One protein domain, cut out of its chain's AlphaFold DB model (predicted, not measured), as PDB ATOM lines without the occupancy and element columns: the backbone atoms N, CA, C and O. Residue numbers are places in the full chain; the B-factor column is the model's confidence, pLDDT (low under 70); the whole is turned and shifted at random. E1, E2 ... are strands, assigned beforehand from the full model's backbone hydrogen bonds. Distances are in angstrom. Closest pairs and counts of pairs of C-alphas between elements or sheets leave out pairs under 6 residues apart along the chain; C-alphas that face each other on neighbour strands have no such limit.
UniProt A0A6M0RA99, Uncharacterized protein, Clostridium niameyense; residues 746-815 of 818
ATOM      1  N   VAL A 746     292.086 -31.849   2.684       89.62
ATOM      2  CA  VAL A 746     293.100 -31.484   3.685       89.62
ATOM      3  C   VAL A 746     293.879 -30.287   3.148       89.62
ATOM      4  O   VAL A 746     294.448 -30.374   2.063       89.62
ATOM      5  N   SER A 747     293.901 -29.179   3.892       90.44
ATOM      6  CA  SER A 747     294.582 -27.951   3.459       90.44
ATOM      7  C   SER A 747     296.098 -28.146   3.379       90.44
ATOM      8  O   SER A 747     296.678 -28.916   4.154       90.44
ATOM      9  N   SER A 748     296.757 -27.384   2.507       81.94
ATOM     10  CA  SER A 748     298.212 -27.432   2.289       81.94
ATOM     11  C   SER A 748     299.060 -27.099   3.525       81.94
ATOM     12  O   SER A 748     300.238 -27.436   3.561       81.94
ATOM     13  N   GLY A 749     298.476 -26.464   4.547       82.75
ATOM     14  CA  GLY A 749     299.131 -26.171   5.826       82.75
ATOM     15  C   GLY A 749     298.976 -27.263   6.887       82.75
ATOM     16  O   GLY A 749     299.251 -26.998   8.058       82.75
ATOM     17  N   SER A 750     298.469 -28.440   6.515       92.56
ATOM     18  CA  SER A 750     298.293 -29.573   7.428       92.56
ATOM     19  C   SER A 750     299.581 -30.381   7.596       92.56
ATOM     20  O   SER A 750     300.505 -30.279   6.792       92.56
ATOM     21  N   ILE A 751     299.631 -31.216   8.631       91.56
ATOM     22  CA  ILE A 751     300.736 -32.153   8.860       91.56
ATOM     23  C   ILE A 751     300.973 -33.095   7.671       91.56
ATOM     24  O   ILE A 751     300.040 -33.534   6.991       91.56
ATOM     25  N   GLU A 752     302.235 -33.463   7.474       84.62
ATOM     26  CA  GLU A 752     302.632 -34.443   6.468       84.62
ATOM     27  C   GLU A 752     302.040 -35.826   6.801       84.62
ATOM     28  O   GLU A 752     302.131 -36.304   7.932       84.62
ATOM     29  N   GLY A 753     301.394 -36.462   5.816       80.69
ATOM     30  CA  GLY A 753     300.759 -37.777   5.971       80.69
ATOM     31  C   GLY A 753     299.269 -37.770   6.343       80.69
ATOM     32  O   GLY A 753     298.694 -38.846   6.487       80.69
ATOM     33  N   ALA A 754     298.620 -36.604   6.463       90.81
ATOM     34  CA  ALA A 754     297.162 -36.527   6.585       90.81
ATOM     35  C   ALA A 754     296.479 -36.817   5.232       90.81
ATOM     36  O   ALA A 754     296.661 -36.081   4.262       90.81
ATOM     37  N   VAL A 755     295.679 -37.886   5.160       92.00
ATOM     38  CA  VAL A 755     295.030 -38.351   3.919       92.00
ATOM     39  C   VAL A 755     293.516 -38.195   4.011       92.00
ATOM     40  O   VAL A 755     292.879 -38.709   4.927       92.00
ATOM     41  N   ALA A 756     292.913 -37.507   3.043       90.31
ATOM     42  CA  ALA A 756     291.481 -37.230   3.043       90.31
ATOM     43  C   ALA A 756     290.619 -38.447   2.633       90.31
ATOM     44  O   ALA A 756     290.936 -39.172   1.685       90.31
ATOM     45  N   GLY A 757     289.493 -38.645   3.322       85.62
ATOM     46  CA  GLY A 757     288.537 -39.742   3.138       85.62
ATOM     47  C   GLY A 757     287.073 -39.276   3.155       85.62
ATOM     48  O   GLY A 757     286.778 -38.092   3.303       85.62
ATOM     49  N   ASP A 758     286.136 -40.212   2.987       88.12
ATOM     50  CA  ASP A 758     284.693 -39.921   3.067       88.12
ATOM     51  C   ASP A 758     284.294 -39.636   4.521       88.12
ATOM     52  O   ASP A 758     284.367 -40.519   5.375       88.12
ATOM     53  N   LYS A 759     283.955 -38.375   4.805       88.94
ATOM     54  CA  LYS A 759     283.644 -37.808   6.130       88.94
ATOM     55  C   LYS A 759     284.722 -38.052   7.195       88.94
ATOM     56  O   LYS A 759     284.435 -37.990   8.394       88.94
ATOM     57  N   LYS A 760     285.967 -38.305   6.770       93.38
ATOM     58  CA  LYS A 760     287.094 -38.633   7.654       93.38
ATOM     59  C   LYS A 760     288.457 -38.221   7.100       93.38
ATOM     60  O   LYS A 760     288.606 -38.075   5.891       93.38
ATOM     61  N   ILE A 761     289.457 -38.083   7.970       95.00
ATOM     62  CA  ILE A 761     290.872 -37.895   7.594       95.00
ATOM     63  C   ILE A 761     291.714 -38.953   8.296       95.00
ATOM     64  O   ILE A 761     291.606 -39.120   9.508       95.00
ATOM     65  N   THR A 762     292.565 -39.648   7.545       94.81
ATOM     66  CA  THR A 762     293.508 -40.621   8.092       94.81
ATOM     67  C   THR A 762     294.818 -39.936   8.488       94.81
ATOM     68  O   THR A 762     295.404 -39.218   7.683       94.81
ATOM     69  N   VAL A 763     295.278 -40.159   9.718       94.06
ATOM     70  CA  VAL A 763     296.505 -39.619  10.324       94.06
ATOM     71  C   VAL A 763     297.243 -40.710  11.111       94.06
ATOM     72  O   VAL A 763     296.757 -41.830  11.270       94.06
ATOM     73  N   VAL A 764     298.433 -40.398  11.626       91.81
ATOM     74  CA  VAL A 764     299.230 -41.344  12.421       91.81
ATOM     75  C   VAL A 764     298.599 -41.544  13.808       91.81
ATOM     76  O   VAL A 764     298.320 -40.573  14.513       91.81
ATOM     77  N   ALA A 765     298.393 -42.794  14.220       89.38
ATOM     78  CA  ALA A 765     297.894 -43.126  15.557       89.38
ATOM     79  C   ALA A 765     298.885 -42.717  16.668       89.38
ATOM     80  O   ALA A 765     300.090 -42.612  16.442       89.38
ATOM     81  N   GLY A 766     298.391 -42.516  17.891       88.25
ATOM     82  CA  GLY A 766     299.197 -42.239  19.087       88.25
ATOM     83  C   GLY A 766     299.594 -40.771  19.294       88.25
ATOM     84  O   GLY A 766     300.298 -40.457  20.253       88.25
ATOM     85  N   LYS A 767     299.127 -39.863  18.434       92.75
ATOM     86  CA  LYS A 767     299.400 -38.417  18.489       92.75
ATOM     87  C   LYS A 767     298.134 -37.615  18.790       92.75
ATOM     88  O   LYS A 767     297.025 -38.122  18.644       92.75
ATOM     89  N   LYS A 768     298.302 -36.368  19.236       93.75
ATOM     90  CA  LYS A 768     297.207 -35.429  19.523       93.75
ATOM     91  C   LYS A 768     297.018 -34.479  18.347       93.75
ATOM     92  O   LYS A 768     298.002 -33.964  17.821       93.75
ATOM     93  N   TYR A 769     295.772 -34.208  17.974       95.25
ATOM     94  CA  TYR A 769     295.464 -33.391  16.802       95.25
ATOM     95  C   TYR A 769     294.417 -32.318  17.105       95.25
ATOM     96  O   TYR A 769     293.525 -32.511  17.933       95.25
ATOM     97  N   LYS A 770     294.504 -31.203  16.378       94.56
ATOM     98  CA  LYS A 770     293.392 -30.269  16.167       94.56
ATOM     99  C   LYS A 770     293.115 -30.142  14.676       94.56
ATOM    100  O   LYS A 770     294.033 -30.236  13.858       94.56
ATOM    101  N   VAL A 771     291.857 -29.907  14.332       95.12
ATOM    102  CA  VAL A 771     291.428 -29.623  12.963       95.12
ATOM    103  C   VAL A 771     290.777 -28.249  12.901       95.12
ATOM    104  O   VAL A 771     289.963 -27.915  13.752       95.12
ATOM    105  N   THR A 772     291.128 -27.445  11.904       93.00
ATOM    106  CA  THR A 772     290.527 -26.121  11.691       93.00
ATOM    107  C   THR A 772     289.718 -26.126  10.402       93.00
ATOM    108  O   THR A 772     290.231 -26.556   9.370       93.00
ATOM    109  N   VAL A 773     288.475 -25.648  10.456       92.12
ATOM    110  CA  VAL A 773     287.570 -25.512   9.303       92.12
ATOM    111  C   VAL A 773     286.852 -24.169   9.377       92.12
ATOM    112  O   VAL A 773     286.420 -23.772  10.456       92.12
ATOM    113  N   ASP A 774     286.769 -23.442   8.261       84.69
ATOM    114  CA  ASP A 774     286.151 -22.104   8.176       84.69
ATOM    115  C   ASP A 774     286.647 -21.114   9.260       84.69
ATOM    116  O   ASP A 774     285.901 -20.272   9.755       84.69
ATOM    117  N   GLY A 775     287.917 -21.237   9.669       84.44
ATOM    118  CA  GLY A 775     288.533 -20.407  10.714       84.44
ATOM    119  C   GLY A 775     288.256 -20.841  12.160       84.44
ATOM    120  O   GLY A 775     288.759 -20.202  13.081       84.44
ATOM    121  N   VAL A 776     287.514 -21.932  12.383       83.50
ATOM    122  CA  VAL A 776     287.178 -22.461  13.716       83.50
ATOM    123  C   VAL A 776     287.980 -23.729  14.010       83.50
ATOM    124  O   VAL A 776     287.950 -24.682  13.229       83.50
ATOM    125  N   ALA A 777     288.688 -23.755  15.144       90.75
ATOM    126  CA  ALA A 777     289.448 -24.919  15.598       90.75
ATOM    127  C   ALA A 777     288.562 -25.894  16.395       90.75
ATOM    128  O   ALA A 777     287.806 -25.486  17.272       90.75
ATOM    129  N   LYS A 778     288.693 -27.185  16.097       94.44
ATOM    130  CA  LYS A 778     288.100 -28.313  16.821       94.44
ATOM    131  C   LYS A 778     289.209 -29.264  17.263       94.44
ATOM    132  O   LYS A 778     290.213 -29.444  16.572       94.44
ATOM    133  N   TYR A 779     289.007 -29.909  18.395       94.62
ATOM    134  CA  TYR A 779     289.990 -30.738  19.078       94.62
ATOM    135  C   TYR A 779     289.649 -32.223  18.934       94.62
ATOM    136  O   TYR A 779     288.485 -32.600  19.038       94.62
ATOM    137  N   VAL A 780     290.644 -33.072  18.653       94.62
ATOM    138  CA  VAL A 780     290.416 -34.496  18.355       94.62
ATOM    139  C   VAL A 780     290.495 -35.336  19.633       94.62
ATOM    140  O   VAL A 780     291.498 -35.300  20.352       94.62
ATOM    141  N   LYS A 781     289.437 -36.109  19.902       94.75
ATOM    142  CA  LYS A 781     289.356 -37.063  21.019       94.75
ATOM    143  C   LYS A 781     290.104 -38.361  20.704       94.75
ATOM    144  O   LYS A 781     290.472 -38.630  19.564       94.75
ATOM    145  N   ALA A 782     290.277 -39.214  21.716       92.62
ATOM    146  CA  ALA A 782     290.958 -40.506  21.575       92.62
ATOM    147  C   ALA A 782     290.320 -41.410  20.502       92.62
ATOM    148  O   ALA A 782     291.039 -42.084  19.772       92.62
ATOM    149  N   ASP A 783     288.991 -41.386  20.376       91.06
ATOM    150  CA  ASP A 783     288.222 -42.178  19.407       91.06
ATOM    151  C   ASP A 783     288.174 -41.570  17.990       91.06
ATOM    152  O   ASP A 783     287.597 -42.168  17.083       91.06
ATOM    153  N   GLY A 784     288.777 -40.394  17.792       89.50
ATOM    154  CA  GLY A 784     288.796 -39.679  16.519       89.50
ATOM    155  C   GLY A 784     287.651 -38.702  16.297       89.50
ATOM    156  O   GLY A 784     287.665 -38.006  15.285       89.50
ATOM    157  N   SER A 785     286.682 -38.600  17.207       94.12
ATOM    158  CA  SER A 785     285.612 -37.601  17.115       94.12
ATOM    159  C   SER A 785     286.093 -36.187  17.489       94.12
ATOM    160  O   SER A 785     287.156 -36.004  18.091       94.12
ATOM    161  N   LEU A 786     285.314 -35.166  17.109       94.12
ATOM    162  CA  LEU A 786     285.642 -33.753  17.336       94.12
ATOM    163  C   LEU A 786     285.006 -33.185  18.612       94.12
ATOM    164  O   LEU A 786     283.866 -33.499  18.949       94.12
ATOM    165  N   SER A 787     285.731 -32.284  19.274       89.12
ATOM    166  CA  SER A 787     285.289 -31.487  20.421       89.12
ATOM    167  C   SER A 787     285.524 -29.994  20.200       89.12
ATOM    168  O   SER A 787     286.438 -29.595  19.480       89.12
ATOM    169  N   ASP A 788     284.720 -29.173  20.869       90.81
ATOM    170  CA  ASP A 788     284.948 -27.733  21.022       90.81
ATOM    171  C   ASP A 788     285.880 -27.392  22.196       90.81
ATOM    172  O   ASP A 788     286.347 -26.262  22.302       90.81
ATOM    173  N   SER A 789     286.173 -28.361  23.072       87.81
ATOM    174  CA  SER A 789     287.013 -28.165  24.255       87.81
ATOM    175  C   SER A 789     288.429 -28.704  24.045       87.81
ATOM    176  O   SER A 789     288.615 -29.876  23.716       87.81
ATOM    177  N   GLU A 790     289.437 -27.866  24.301       89.25
ATOM    178  CA  GLU A 790     290.854 -28.260  24.267       89.25
ATOM    179  C   GLU A 790     291.206 -29.287  25.354       89.25
ATOM    180  O   GLU A 790     292.114 -30.101  25.182       89.25
ATOM    181  N   GLU A 791     290.459 -29.304  26.460       87.56
ATOM    182  CA  GLU A 791     290.682 -30.235  27.571       87.56
ATOM    183  C   GLU A 791     290.394 -31.692  27.184       87.56
ATOM    184  O   GLU A 791     290.941 -32.620  27.779       87.56
ATOM    185  N   GLU A 792     289.575 -31.908  26.153       87.06
ATOM    186  CA  GLU A 792     289.201 -33.240  25.675       87.06
ATOM    187  C   GLU A 792     290.188 -33.810  24.639       87.06
ATOM    188  O   GLU A 792     289.996 -34.930  24.155       87.06
ATOM    189  N   VAL A 793     291.267 -33.082  24.307       92.19
ATOM    190  CA  VAL A 793     292.309 -33.574  23.393       92.19
ATOM    191  C   VAL A 793     293.047 -34.759  24.010       92.19
ATOM    192  O   VAL A 793     293.843 -34.631  24.953       92.19
ATOM    193  N   ALA A 794     292.926 -35.909  23.357       90.75
ATOM    194  CA  ALA A 794     293.641 -37.122  23.722       90.75
ATOM    195  C   ALA A 794     294.441 -37.680  22.539       90.75
ATOM    196  O   ALA A 794     294.243 -37.295  21.389       90.75
ATOM    197  N   ALA A 795     295.409 -38.552  22.836       92.75
ATOM    198  CA  ALA A 795     296.156 -39.241  21.793       92.75
ATOM    199  C   ALA A 795     295.203 -40.171  21.029       92.75
ATOM    200  O   ALA A 795     294.501 -40.974  21.643       92.75
ATOM    201  N   LEU A 796     295.179 -40.044  19.705       92.75
ATOM    202  CA  LEU A 796     294.277 -40.794  18.840       92.75
ATOM    203  C   LEU A 796     294.599 -42.295  18.912       92.75
ATOM    204  O   LEU A 796     295.728 -42.694  18.632       92.75
ATOM    205  N   THR A 797     293.634 -43.137  19.280       90.38
ATOM    206  CA  THR A 797     293.851 -44.589  19.415       90.38
ATOM    207  C   THR A 797     293.810 -45.313  18.073       90.38
ATOM    208  O   THR A 797     294.434 -46.359  17.917       90.38
ATOM    209  N   GLY A 798     293.068 -44.765  17.110       88.62
ATOM    210  CA  GLY A 798     293.016 -45.237  15.730       88.62
ATOM    211  C   GLY A 798     293.846 -44.371  14.790       88.62
ATOM    212  O   GLY A 798     294.692 -43.586  15.208       88.62
ATOM    213  N   THR A 799     293.578 -44.496  13.496       91.25
ATOM    214  CA  THR A 799     294.196 -43.660  12.460       91.25
ATOM    215  C   THR A 799     293.209 -42.684  11.836       91.25
ATOM    216  O   THR A 799     293.584 -41.995  10.904       91.25
ATOM    217  N   GLU A 800     291.958 -42.600  12.298       94.44
ATOM    218  CA  GLU A 800     290.911 -41.820  11.626       94.44
ATOM    219  C   GLU A 800     290.359 -40.710  12.520       94.44
ATOM    220  O   GLU A 800     289.936 -40.960  13.644       94.44
ATOM    221  N   ILE A 801     290.318 -39.491  11.987       94.50
ATOM    222  CA  ILE A 801     289.536 -38.374  12.518       94.50
ATOM    223  C   ILE A 801     288.175 -38.415  11.823       94.50
ATOM    224  O   ILE A 801     288.118 -38.406  10.592       94.50
ATOM    225  N   THR A 802     287.089 -38.469  12.588       90.50
ATOM    226  CA  THR A 802     285.716 -38.691  12.112       90.50
ATOM    227  C   THR A 802     284.784 -37.544  12.520       90.50
ATOM    228  O   THR A 802     285.166 -36.646  13.269       90.50
ATOM    229  N   GLY A 803     283.556 -37.528  11.988       83.81
ATOM    230  CA  GLY A 803     282.602 -36.435  12.224       83.81
ATOM    231  C   GLY A 803     282.827 -35.212  11.329       83.81
ATOM    232  O   GLY A 803     282.420 -34.105  11.674       83.81
ATOM    233  N   LEU A 804     283.484 -35.400  10.179       92.00
ATOM    234  CA  LEU A 804     283.775 -34.333   9.226       92.00
ATOM    235  C   LEU A 804     282.692 -34.230   8.144       92.00
ATOM    236  O   LEU A 804     281.991 -35.192   7.833       92.00
ATOM    237  N   THR A 805     282.564 -33.048   7.548       86.75
ATOM    238  CA  THR A 805     281.598 -32.770   6.480       86.75
ATOM    239  C   THR A 805     282.313 -32.761   5.137       86.75
ATOM    240  O   THR A 805     283.232 -31.969   4.931       86.75
ATOM    241  N   ASN A 806     281.901 -33.630   4.213       84.31
ATOM    242  CA  ASN A 806     282.467 -33.625   2.868       84.31
ATOM    243  C   ASN A 806     282.218 -32.294   2.157       84.31
ATOM    244  O   ASN A 806     281.197 -31.643   2.366       84.31
ATOM    245  N   GLY A 807     283.157 -31.907   1.299       76.69
ATOM    246  CA  GLY A 807     283.116 -30.622   0.598       76.69
ATOM    247  C   GLY A 807     283.692 -29.466   1.410       76.69
ATOM    248  O   GLY A 807     283.789 -28.364   0.881       76.69
ATOM    249  N   LYS A 808     284.115 -29.712   2.658       84.81
ATOM    250  CA  LYS A 808     284.908 -28.767   3.448       84.81
ATOM    251  C   LYS A 808     286.389 -29.135   3.440       84.81
ATOM    252  O   LYS A 808     286.746 -30.318   3.461       84.81
ATOM    253  N   GLU A 809     287.228 -28.103   3.451       91.50
ATOM    254  CA  GLU A 809     288.671 -28.226   3.629       91.50
ATOM    255  C   GLU A 809     289.037 -28.084   5.108       91.50
ATOM    256  O   GLU A 809     288.602 -27.153   5.787       91.50
ATOM    257  N   TYR A 810     289.846 -29.014   5.608       93.25
ATOM    258  CA  TYR A 810     290.293 -29.050   6.995       93.25
ATOM    259  C   TYR A 810     291.807 -28.870   7.075       93.25
ATOM    260  O   TYR A 810     292.565 -29.541   6.374       93.25
ATOM    261  N   LYS A 811     292.273 -28.009   7.980       95.69
ATOM    262  CA  LYS A 811     293.686 -27.933   8.368       95.69
ATOM    263  C   LYS A 811     293.943 -28.828   9.569       95.69
ATOM    264  O   LYS A 811     293.406 -28.549  10.634       95.69
ATOM    265  N   VAL A 812     294.751 -29.875   9.409       95.19
ATOM    266  CA  VAL A 812     295.101 -30.800  10.500       95.19
ATOM    267  C   VAL A 812     296.458 -30.433  11.082       95.19
ATOM    268  O   VAL A 812     297.458 -30.443  10.371       95.19
ATOM    269  N   GLU A 813     296.507 -30.145  12.376       94.88
ATOM    270  CA  GLU A 813     297.728 -29.767  13.085       94.88
ATOM    271  C   GLU A 813     297.980 -30.739  14.243       94.88
ATOM    272  O   GLU A 813     297.079 -31.031  15.033       94.88
ATOM    273  N   GLU A 814     299.209 -31.250  14.348       93.31
ATOM    274  CA  GLU A 814     299.646 -32.023  15.510       93.31
ATOM    275  C   GLU A 814     299.857 -31.068  16.685       93.31
ATOM    276  O   GLU A 814     300.572 -30.069  16.586       93.31
ATOM    277  N   ILE A 815     299.211 -31.371  17.806       89.19
ATOM    278  CA  ILE A 815     299.409 -30.635  19.045       89.19
ATOM    279  C   ILE A 815     300.595 -31.281  19.749       89.19
ATOM    280  O   ILE A 815     300.533 -32.458  20.117       89.19
TER     281      ILE A 815
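Overview. This is residues 746 to 815 of the 818 residues of an uncharacterized protein of Clostridium niameyense (UniProt A0A6M0RA99). With little regular structure, this is a small, loosely formed sandwich: the strongly twisted sheet E4 - E3 - E6 is partly face to face with the smaller sheet E1 - E2 - E5. Both sheets are antiparallel. The 70 printed residues, with no named helix and six strands, E1 to E6, are all strand in class; 27 lie in named elements. The whole is compact, radius of gyration 10.4 A, spanning 26 by 22 by 19 A.

Along the chain. Find C-alpha 768 at (297.207, -35.429, 19.523); E3 runs 17.2 A to 773. E4 is 776 to 780; E6, 809 to 815, covers 18.9 A to (299.409, -30.635, 19.045). E1 is 755 to 757, E2 760 to 762, E5 800 to 802.

Arrangement. Inner strand E3 has N 772 and O 811 of E6 at 2.8 A, and, in hairpin with E4, N 771 and O 778 at 2.8 A. In hairpin E1 and E2, N 757 and O 760 are 2.8 A apart; for E2 and E5, N 801 and O 761, 2.8 A. E3 and E5 are apart.

Size, cuts and confidence. The printed part has no cut. The long link is 781 to 799; its residues 786 to 787 pair antiparallel with 779 to 780 of E4. No printed residue is under 70 in pLDDT.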